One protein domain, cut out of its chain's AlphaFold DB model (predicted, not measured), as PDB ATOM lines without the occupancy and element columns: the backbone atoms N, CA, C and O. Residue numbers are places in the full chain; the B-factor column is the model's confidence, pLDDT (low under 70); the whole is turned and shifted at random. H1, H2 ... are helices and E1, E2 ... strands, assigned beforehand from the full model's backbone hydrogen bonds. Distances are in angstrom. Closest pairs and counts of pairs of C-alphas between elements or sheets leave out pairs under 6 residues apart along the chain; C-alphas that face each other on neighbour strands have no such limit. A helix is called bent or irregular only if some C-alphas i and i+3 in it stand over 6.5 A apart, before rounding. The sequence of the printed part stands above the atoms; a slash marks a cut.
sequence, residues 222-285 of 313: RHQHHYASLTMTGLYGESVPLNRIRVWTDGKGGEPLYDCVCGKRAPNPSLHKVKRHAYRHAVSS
ATOM      1  N   ARG A 222     176.365 160.874 171.242       83.62
ATOM      2  CA  ARG A 222     175.875 160.674 172.614       83.62
ATOM      3  C   ARG A 222     176.874 159.941 173.512       83.62
ATOM      4  O   ARG A 222     176.886 160.156 174.718       83.62
ATOM      5  N   HIS A 223     177.685 159.050 172.949       84.56
ATOM      6  CA  HIS A 223     178.651 158.274 173.714       84.56
ATOM      7  C   HIS A 223     180.057 158.875 173.720       84.56
ATOM      8  O   HIS A 223     180.867 158.398 174.506       84.56
ATOM      9  N   GLN A 224     180.363 159.903 172.919       83.94
ATOM     10  CA  GLN A 224     181.714 160.484 172.818       83.94
ATOM     11  C   GLN A 224     182.291 160.881 174.185       83.94
ATOM     12  O   GLN A 224     183.451 160.582 174.471       83.94
ATOM     13  N   HIS A 225     181.463 161.441 175.070       85.62
ATOM     14  CA  HIS A 225     181.873 161.808 176.429       85.62
ATOM     15  C   HIS A 225     182.384 160.626 177.270       85.62
ATOM     16  O   HIS A 225     183.268 160.820 178.097       85.62
ATOM     17  N   HIS A 226     181.902 159.399 177.045       85.06
ATOM     18  CA  HIS A 226     182.377 158.219 177.779       85.06
ATOM     19  C   HIS A 226     183.783 157.773 177.367       85.06
ATOM     20  O   HIS A 226     184.449 157.095 178.141       85.06
ATOM     21  N   TYR A 227     184.227 158.122 176.159       84.56
ATOM     22  CA  TYR A 227     185.546 157.746 175.644       84.56
ATOM     23  C   TYR A 227     186.604 158.816 175.896       84.56
ATOM     24  O   TYR A 227     187.787 158.500 175.884       84.56
ATOM     25  N   ALA A 228     186.197 160.062 176.155       84.94
ATOM     26  CA  ALA A 228     187.105 161.196 176.328       84.94
ATOM     27  C   ALA A 228     188.139 160.999 177.454       84.94
ATOM     28  O   ALA A 228     189.229 161.557 177.391       84.94
ATOM     29  N   SER A 229     187.813 160.202 178.475       84.38
ATOM     30  CA  SER A 229     188.695 159.910 179.612       84.38
ATOM     31  C   SER A 229     189.383 158.543 179.538       84.38
ATOM     32  O   SER A 229     189.992 158.124 180.522       84.38
ATOM     33  N   LEU A 230     189.230 157.813 178.430       87.81
ATOM     34  CA  LEU A 230     189.713 156.443 178.292       87.81
ATOM     35  C   LEU A 230     190.824 156.351 177.256       87.81
ATOM     36  O   LEU A 230     190.759 156.952 176.185       87.81
ATOM     37  N   THR A 231     191.822 155.530 177.552       88.75
ATOM     38  CA  THR A 231     192.926 155.231 176.643       88.75
ATOM     39  C   THR A 231     192.685 153.885 175.970       88.75
ATOM     40  O   THR A 231     192.344 152.903 176.630       88.75
ATOM     41  N   MET A 232     192.808 153.825 174.641       87.19
ATOM     42  CA  MET A 232     192.671 152.562 173.912       87.19
ATOM     43  C   MET A 232     193.948 151.743 174.094       87.19
ATOM     44  O   MET A 232     195.028 152.201 173.734       87.19
ATOM     45  N   THR A 233     193.820 150.526 174.615       87.00
ATOM     46  CA  THR A 233     194.963 149.638 174.869       87.00
ATOM     47  C   THR A 233     195.143 148.567 173.805       87.00
ATOM     48  O   THR A 233     196.249 148.066 173.629       87.00
ATOM     49  N   GLY A 234     194.088 148.226 173.059       86.25
ATOM     50  CA  GLY A 234     194.192 147.295 171.938       86.25
ATOM     51  C   GLY A 234     192.873 146.635 171.551       86.25
ATOM     52  O   GLY A 234     191.787 147.105 171.897       86.25
ATOM     53  N   LEU A 235     192.971 145.527 170.816       86.19
ATOM     54  CA  LEU A 235     191.838 144.692 170.413       86.19
ATOM     55  C   LEU A 235     191.812 143.393 171.222       86.19
ATOM     56  O   LEU A 235     192.848 142.839 171.582       86.19
ATOM     57  N   TYR A 236     190.612 142.899 171.515       83.38
ATOM     58  CA  TYR A 236     190.434 141.679 172.292       83.38
ATOM     59  C   TYR A 236     190.387 140.439 171.388       83.38
ATOM     60  O   TYR A 236     189.363 140.145 170.774       83.38
ATOM     61  N   GLY A 237     191.466 139.652 171.394       79.44
ATOM     62  CA  GLY A 237     191.553 138.358 170.709       79.44
ATOM     63  C   GLY A 237     191.650 138.452 169.181       79.44
ATOM     64  O   GLY A 237     191.232 139.422 168.560       79.44
ATOM     65  N   GLU A 238     192.194 137.407 168.561       70.69
ATOM     66  CA  GLU A 238     192.556 137.431 167.133       70.69
ATOM     67  C   GLU A 238     191.481 136.817 166.222       70.69
ATOM     68  O   GLU A 238     191.375 137.165 165.044       70.69
ATOM     69  N   SER A 239     190.624 135.944 166.760       66.75
ATOM     70  CA  SER A 239     189.584 135.263 165.987       66.75
ATOM     71  C   SER A 239     188.331 136.124 165.794       66.75
ATOM     72  O   SER A 239     187.886 136.860 166.682       66.75
ATOM     73  N   VAL A 240     187.707 136.025 164.616       66.88
ATOM     74  CA  VAL A 240     186.373 136.596 164.376       66.88
ATOM     75  C   VAL A 240     185.364 135.788 165.204       66.88
ATOM     76  O   VAL A 240     185.385 134.559 165.134       66.88
ATOM     77  N   PRO A 241     184.474 136.423 165.990       68.25
ATOM     78  CA  PRO A 241     184.114 137.847 165.986       68.25
ATOM     79  C   PRO A 241     184.727 138.698 167.102       68.25
ATOM     80  O   PRO A 241     184.316 139.844 167.287       68.25
ATOM     81  N   LEU A 242     185.667 138.146 167.865       75.81
ATOM     82  CA  LEU A 242     186.228 138.779 169.054       75.81
ATOM     83  C   LEU A 242     187.137 139.964 168.707       75.81
ATOM     84  O   LEU A 242     187.016 140.995 169.360       75.81
ATOM     85  N   ASN A 243     187.864 139.903 167.587       76.31
ATOM     86  CA  ASN A 243     188.733 140.983 167.082       76.31
ATOM     87  C   ASN A 243     187.994 142.321 166.780       76.31
ATOM     88  O   ASN A 243     188.579 143.333 166.417       76.31
ATOM     89  N   ARG A 244     186.662 142.370 166.921       76.81
ATOM     90  CA  ARG A 244     185.855 143.604 166.807       76.81
ATOM     91  C   ARG A 244     185.594 144.297 168.143       76.81
ATOM     92  O   ARG A 244     184.772 145.219 168.200       76.81
ATOM     93  N   ILE A 245     186.211 143.818 169.212       88.00
ATOM     94  CA  ILE A 245     186.078 144.350 170.563       88.00
ATOM     95  C   ILE A 245     187.340 145.156 170.859       88.00
ATOM     96  O   ILE A 245     188.432 144.598 170.782       88.00
ATOM     97  N   ARG A 246     187.202 146.444 171.191       89.31
ATOM     98  CA  ARG A 246     188.337 147.240 171.669       89.31
ATOM     99  C   ARG A 246     188.400 147.164 173.183       89.31
ATOM    100  O   ARG A 246     187.372 147.056 173.860       89.31
ATOM    101  N   VAL A 247     189.623 147.207 173.678       91.00
ATOM    102  CA  VAL A 247     189.954 147.291 175.090       91.00
ATOM    103  C   VAL A 247     190.379 148.726 175.371       91.00
ATOM    104  O   VAL A 247     191.177 149.315 174.639       91.00
ATOM    105  N   TRP A 248     189.791 149.282 176.414       90.81
ATOM    106  CA  TRP A 248     190.033 150.616 176.930       90.81
ATOM    107  C   TRP A 248     190.499 150.492 178.371       90.81
ATOM    108  O   TRP A 248     190.079 149.578 179.074       90.81
ATOM    109  N   THR A 249     191.316 151.420 178.834       89.81
ATOM    110  CA  THR A 249     191.655 151.554 180.252       89.81
ATOM    111  C   THR A 249     191.370 152.968 180.705       89.81
ATOM    112  O   THR A 249     191.534 153.919 179.938       89.81
ATOM    113  N   ASP A 250     190.930 153.114 181.946       86.12
ATOM    114  CA  ASP A 250     190.855 154.416 182.581       86.12
ATOM    115  C   ASP A 250     192.188 154.746 183.270       86.12
ATOM    116  O   ASP A 250     192.872 153.888 183.825       86.12
ATOM    117  N   GLY A 251     192.577 156.021 183.248       77.06
ATOM    118  CA  GLY A 251     193.796 156.473 183.929       77.06
ATOM    119  C   GLY A 251     193.698 156.473 185.461       77.06
ATOM    120  O   GLY A 251     194.662 156.841 186.121       77.06
ATOM    121  N   LYS A 252     192.536 156.119 186.033       72.44
ATOM    122  CA  LYS A 252     192.255 156.198 187.477       72.44
ATOM    123  C   LYS A 252     192.204 154.838 188.176       72.44
ATOM    124  O   LYS A 252     192.504 154.793 189.364       72.44
ATOM    125  N   GLY A 253     191.834 153.762 187.478       66.62
ATOM    126  CA  GLY A 253     191.644 152.438 188.074       66.62
ATOM    127  C   GLY A 253     192.415 151.313 187.392       66.62
ATOM    128  O   GLY A 253     192.525 150.234 187.966       66.62
ATOM    129  N   GLY A 254     192.959 151.533 186.188       77.25
ATOM    130  CA  GLY A 254     193.665 150.494 185.430       77.25
ATOM    131  C   GLY A 254     192.770 149.312 185.037       77.25
ATOM    132  O   GLY A 254     193.269 148.306 184.531       77.25
ATOM    133  N   GLU A 255     191.456 149.412 185.263       86.00
ATOM    134  CA  GLU A 255     190.524 148.337 184.960       86.00
ATOM    135  C   GLU A 255     190.194 148.345 183.461       86.00
ATOM    136  O   GLU A 255     189.883 149.396 182.885       86.00
ATOM    137  N   PRO A 256     190.241 147.178 182.794       89.31
ATOM    138  CA  PRO A 256     189.949 147.102 181.377       89.31
ATOM    139  C   PRO A 256     188.442 147.210 181.131       89.31
ATOM    140  O   PRO A 256     187.638 146.381 181.566       89.31
ATOM    141  N   LEU A 257     188.066 148.216 180.355       91.69
ATOM    142  CA  LEU A 257     186.741 148.402 179.790       91.69
ATOM    143  C   LEU A 257     186.716 147.881 178.355       91.69
ATOM    144  O   LEU A 257     187.697 147.936 177.620       91.69
ATOM    145  N   TYR A 258     185.559 147.394 177.926       90.81
ATOM    146  CA  TYR A 258     185.392 146.774 176.620       90.81
ATOM    147  C   TYR A 258     184.280 147.464 175.843       90.81
ATOM    148  O   TYR A 258     183.202 147.734 176.378       90.81
ATOM    149  N   ASP A 259     184.502 147.689 174.554       88.94
ATOM    150  CA  ASP A 259     183.476 148.173 173.636       88.94
ATOM    151  C   ASP A 259     183.577 147.477 172.273       88.94
ATOM    152  O   ASP A 259     184.480 146.683 172.026       88.94
ATOM    153  N   CYS A 260     182.613 147.711 171.383       86.56
ATOM    154  CA  CYS A 260     182.655 147.164 170.028       86.56
ATOM    155  C   CYS A 260     182.919 148.277 169.019       86.56
ATOM    156  O   CYS A 260     182.288 149.330 169.090       86.56
ATOM    157  N   VAL A 261     183.724 147.981 167.996       83.31
ATOM    158  CA  VAL A 261     184.083 148.881 166.878       83.31
ATOM    159  C   VAL A 261     182.864 149.484 166.149       83.31
ATOM    160  O   VAL A 261     182.978 150.456 165.407       83.31
ATOM    161  N   CYS A 262     181.656 148.949 166.356       78.31
ATOM    162  CA  CYS A 262     180.435 149.551 165.825       78.31
ATOM    163  C   CYS A 262     180.027 150.887 166.480       78.31
ATOM    164  O   CYS A 262     179.121 151.519 165.948       78.31
ATOM    165  N   GLY A 263     180.616 151.274 167.622       73.62
ATOM    166  CA  GLY A 263     180.395 152.578 168.268       73.62
ATOM    167  C   GLY A 263     179.003 152.799 168.881       73.62
ATOM    168  O   GLY A 263     178.678 153.906 169.298       73.62
ATOM    169  N   LYS A 264     178.165 151.753 168.941       76.12
ATOM    170  CA  LYS A 264     176.764 151.831 169.410       76.12
ATOM    171  C   LYS A 264     176.577 151.650 170.913       76.12
ATOM    172  O   LYS A 264     175.459 151.773 171.405       76.12
ATOM    173  N   ARG A 265     177.615 151.228 171.629       78.06
ATOM    174  CA  ARG A 265     177.556 150.949 173.066       78.06
ATOM    175  C   ARG A 265     178.740 151.617 173.726       78.06
ATOM    176  O   ARG A 265     179.845 151.440 173.231       78.06
ATOM    177  N   ALA A 266     178.487 152.285 174.845       86.44
ATOM    178  CA  ALA A 266     179.534 152.804 175.706       86.44
ATOM    179  C   ALA A 266     180.460 151.677 176.229       86.44
ATOM    180  O   ALA A 266     180.031 150.511 176.306       86.44
ATOM    181  N   PRO A 267     181.697 152.023 176.623       89.06
ATOM    182  CA  PRO A 267     182.644 151.120 177.270       89.06
ATOM    183  C   PRO A 267     182.015 150.478 178.503       89.06
ATOM    184  O   PRO A 267     181.360 151.142 179.302       89.06
ATOM    185  N   ASN A 268     182.165 149.165 178.639       90.12
ATOM    186  CA  ASN A 268     181.604 148.402 179.746       90.12
ATOM    187  C   ASN A 268     182.677 147.505 180.372       90.12
ATOM    188  O   ASN A 268     183.378 146.821 179.628       90.12
ATOM    189  N   PRO A 269     182.737 147.383 181.710       90.38
ATOM    190  CA  PRO A 269     183.689 146.482 182.372       90.38
ATOM    191  C   PRO A 269     183.374 145.002 182.092       90.38
ATOM    192  O   PRO A 269     184.235 144.128 182.122       90.38
ATOM    193  N   SER A 270     182.116 144.685 181.764       91.44
ATOM    194  CA  SER A 270     181.695 143.311 181.488       91.44
ATOM    195  C   SER A 270     181.950 142.896 180.035       91.44
ATOM    196  O   SER A 270     181.120 143.113 179.146       91.44
ATOM    197  N   LEU A 271     183.050 142.174 179.825       89.94
ATOM    198  CA  LEU A 271     183.417 141.538 178.557       89.94
ATOM    199  C   LEU A 271     182.293 140.665 177.963       89.94
ATOM    200  O   LEU A 271     182.057 140.677 176.756       89.94
ATOM    201  N   HIS A 272     181.564 139.907 178.792       89.50
ATOM    202  CA  HIS A 272     180.524 138.979 178.323       89.50
ATOM    203  C   HIS A 272     179.411 139.694 177.534       89.50
ATOM    204  O   HIS A 272     178.955 139.207 176.494       89.50
ATOM    205  N   LYS A 273     178.996 140.884 177.990       88.25
ATOM    206  CA  LYS A 273     177.960 141.683 177.315       88.25
ATOM    207  C   LYS A 273     178.418 142.128 175.926       88.25
ATOM    208  O   LYS A 273     177.628 142.084 174.978       88.25
ATOM    209  N   VAL A 274     179.687 142.516 175.809       89.25
ATOM    210  CA  VAL A 274     180.292 142.984 174.559       89.25
ATOM    211  C   VAL A 274     180.548 141.818 173.606       89.25
ATOM    212  O   VAL A 274     180.189 141.917 172.436       89.25
ATOM    213  N   LYS A 275     181.017 140.667 174.107       87.81
ATOM    214  CA  LYS A 275     181.139 139.419 173.335       87.81
ATOM    215  C   LYS A 275     179.819 139.014 172.698       87.81
ATOM    216  O   LYS A 275     179.746 138.862 171.483       87.81
ATOM    217  N   ARG A 276     178.742 138.915 173.483       85.94
ATOM    218  CA  ARG A 276     177.404 138.582 172.965       85.94
ATOM    219  C   ARG A 276     176.946 139.556 171.874       85.94
ATOM    220  O   ARG A 276     176.324 139.154 170.894       85.94
ATOM    221  N   HIS A 277     177.258 140.841 172.026       84.44
ATOM    222  CA  HIS A 277     176.976 141.842 171.003       84.44
ATOM    223  C   HIS A 277     177.835 141.659 169.739       84.44
ATOM    224  O   HIS A 277     177.297 141.753 168.636       84.44
ATOM    225  N   ALA A 278     179.130 141.364 169.883       83.00
ATOM    226  CA  ALA A 278     180.039 141.073 168.777       83.00
ATOM    227  C   ALA A 278     179.593 139.836 167.979       83.00
ATOM    228  O   ALA A 278     179.580 139.868 166.750       83.00
ATOM    229  N   TYR A 279     179.109 138.794 168.663       81.50
ATOM    230  CA  TYR A 279     178.526 137.612 168.022       81.50
ATOM    231  C   TYR A 279     177.316 137.935 167.149       81.50
ATOM    232  O   TYR A 279     177.177 137.358 166.075       81.50
ATOM    233  N   ARG A 280     176.471 138.895 167.539       74.81
ATOM    234  CA  ARG A 280     175.356 139.322 166.682       74.81
ATOM    235  C   ARG A 280     175.845 139.866 165.343       74.81
ATOM    236  O   ARG A 280     175.204 139.602 164.337       74.81
ATOM    237  N   HIS A 281     176.978 140.571 165.323       72.25
ATOM    238  CA  HIS A 281     177.583 141.024 164.068       72.25
ATOM    239  C   HIS A 281     178.150 139.875 163.246       72.25
ATOM    240  O   HIS A 281     178.122 139.978 162.030       72.25
ATOM    241  N   ALA A 282     178.663 138.825 163.891       71.50
ATOM    242  CA  ALA A 282     179.156 137.616 163.227       71.50
ATOM    243  C   ALA A 282     178.020 136.860 162.529       71.50
ATOM    244  O   ALA A 282     178.139 136.462 161.377       71.50
ATOM    245  N   VAL A 283     176.896 136.714 163.230       66.00
ATOM    246  CA  VAL A 283     175.695 136.037 162.728       66.00
ATOM    247  C   VAL A 283     174.985 136.886 161.666       66.00
ATOM    248  O   VAL A 283     174.390 136.342 160.744       66.00
ATOM    249  N   SER A 284     175.066 138.219 161.758       63.62
ATOM    250  CA  SER A 284     174.449 139.143 160.797       63.62
ATOM    251  C   SER A 284     175.376 139.591 159.663       63.62
ATOM    252  O   SER A 284     174.967 140.431 158.863       63.62
ATOM    253  N   SER A 285     176.631 139.136 159.616       68.88
ATOM    254  CA  SER A 285     177.574 139.505 158.557       68.88
ATOM    255  C   SER A 285     177.556 138.461 157.456       68.88
ATOM    256  O   SER A 285     178.223 137.436 157.542       68.88
TER     257      SER A 285
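Overview. This is residues 222 to 285 of the 313 residues of a protein of Plasmodiophora brassicae (UniProt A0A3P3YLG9). What shape do these atoms make? A small, strongly twisted sheet of three strands, E1, E2 and E3, has the helix H2 packed along one face, in two layers, while the short helix H1 lies off the sheet beyond the start of E1. What is it built of? The 64 printed residues hold H1, E1, E2, E3 and H2 in that order, a mixed class of helices and strands, and the antiparallel sheet has the order E1, E2, E3. How large is it? It is compact, with a radius of gyration of the C-alphas of 11.4 A and spans of 35 by 25 by 16 A.

Along the chain. Where does the printed part begin? H1, residues 222 to 227, starts with C-alpha 222 at (175.875, 160.674, 172.614); it is irregular, C-alphas 222 and 225 being 7.2 A apart. Where are the strands? E1 is residues 230 to 235, 14.3 A; E2 is 245 to 250, 16.4 A; E3 is 256 to 260, 13.5 A. Where is the last helix? H2, residues 271 to 283, is 18.5 A long and ends with C-alpha 283 at (175.695, 136.037, 162.728).

Arrangement. How do the strands pair? They form a meander, each strand the antiparallel neighbour of the one before: N 231 and O 249 are 2.9 A apart, N 248 and O 257 2.8 A. Where do the helices stand? H2 is on the sheet at a height of 7.6 A, over E3 and along the strands at 18 degrees on the local plane; their closest C-alphas, of Tyr 258 and Leu 271, are 5.9 A apart. H1 is only just not on the sheet, with 4 pairs of C-alphas within 10 A, and is apart from H2. What do the helix backbones show? Of O i to N i+4 pairs, 8 of 9 in H2 and 0 of 2 in H1 are within hydrogen-bond range; of O i to N i+3 pairs in H1, 2 of 3 are.

Size, cuts and confidence. How far does it reach? The two C-alphas farthest apart, of Lys 252 and Ser 285, are 36.5 A apart. Is there a cut or a long link? The printed part has no cut and no long link. Where is confidence low? The pLDDT is under 70 at residues 239 to 241, 253 and 283 to 285.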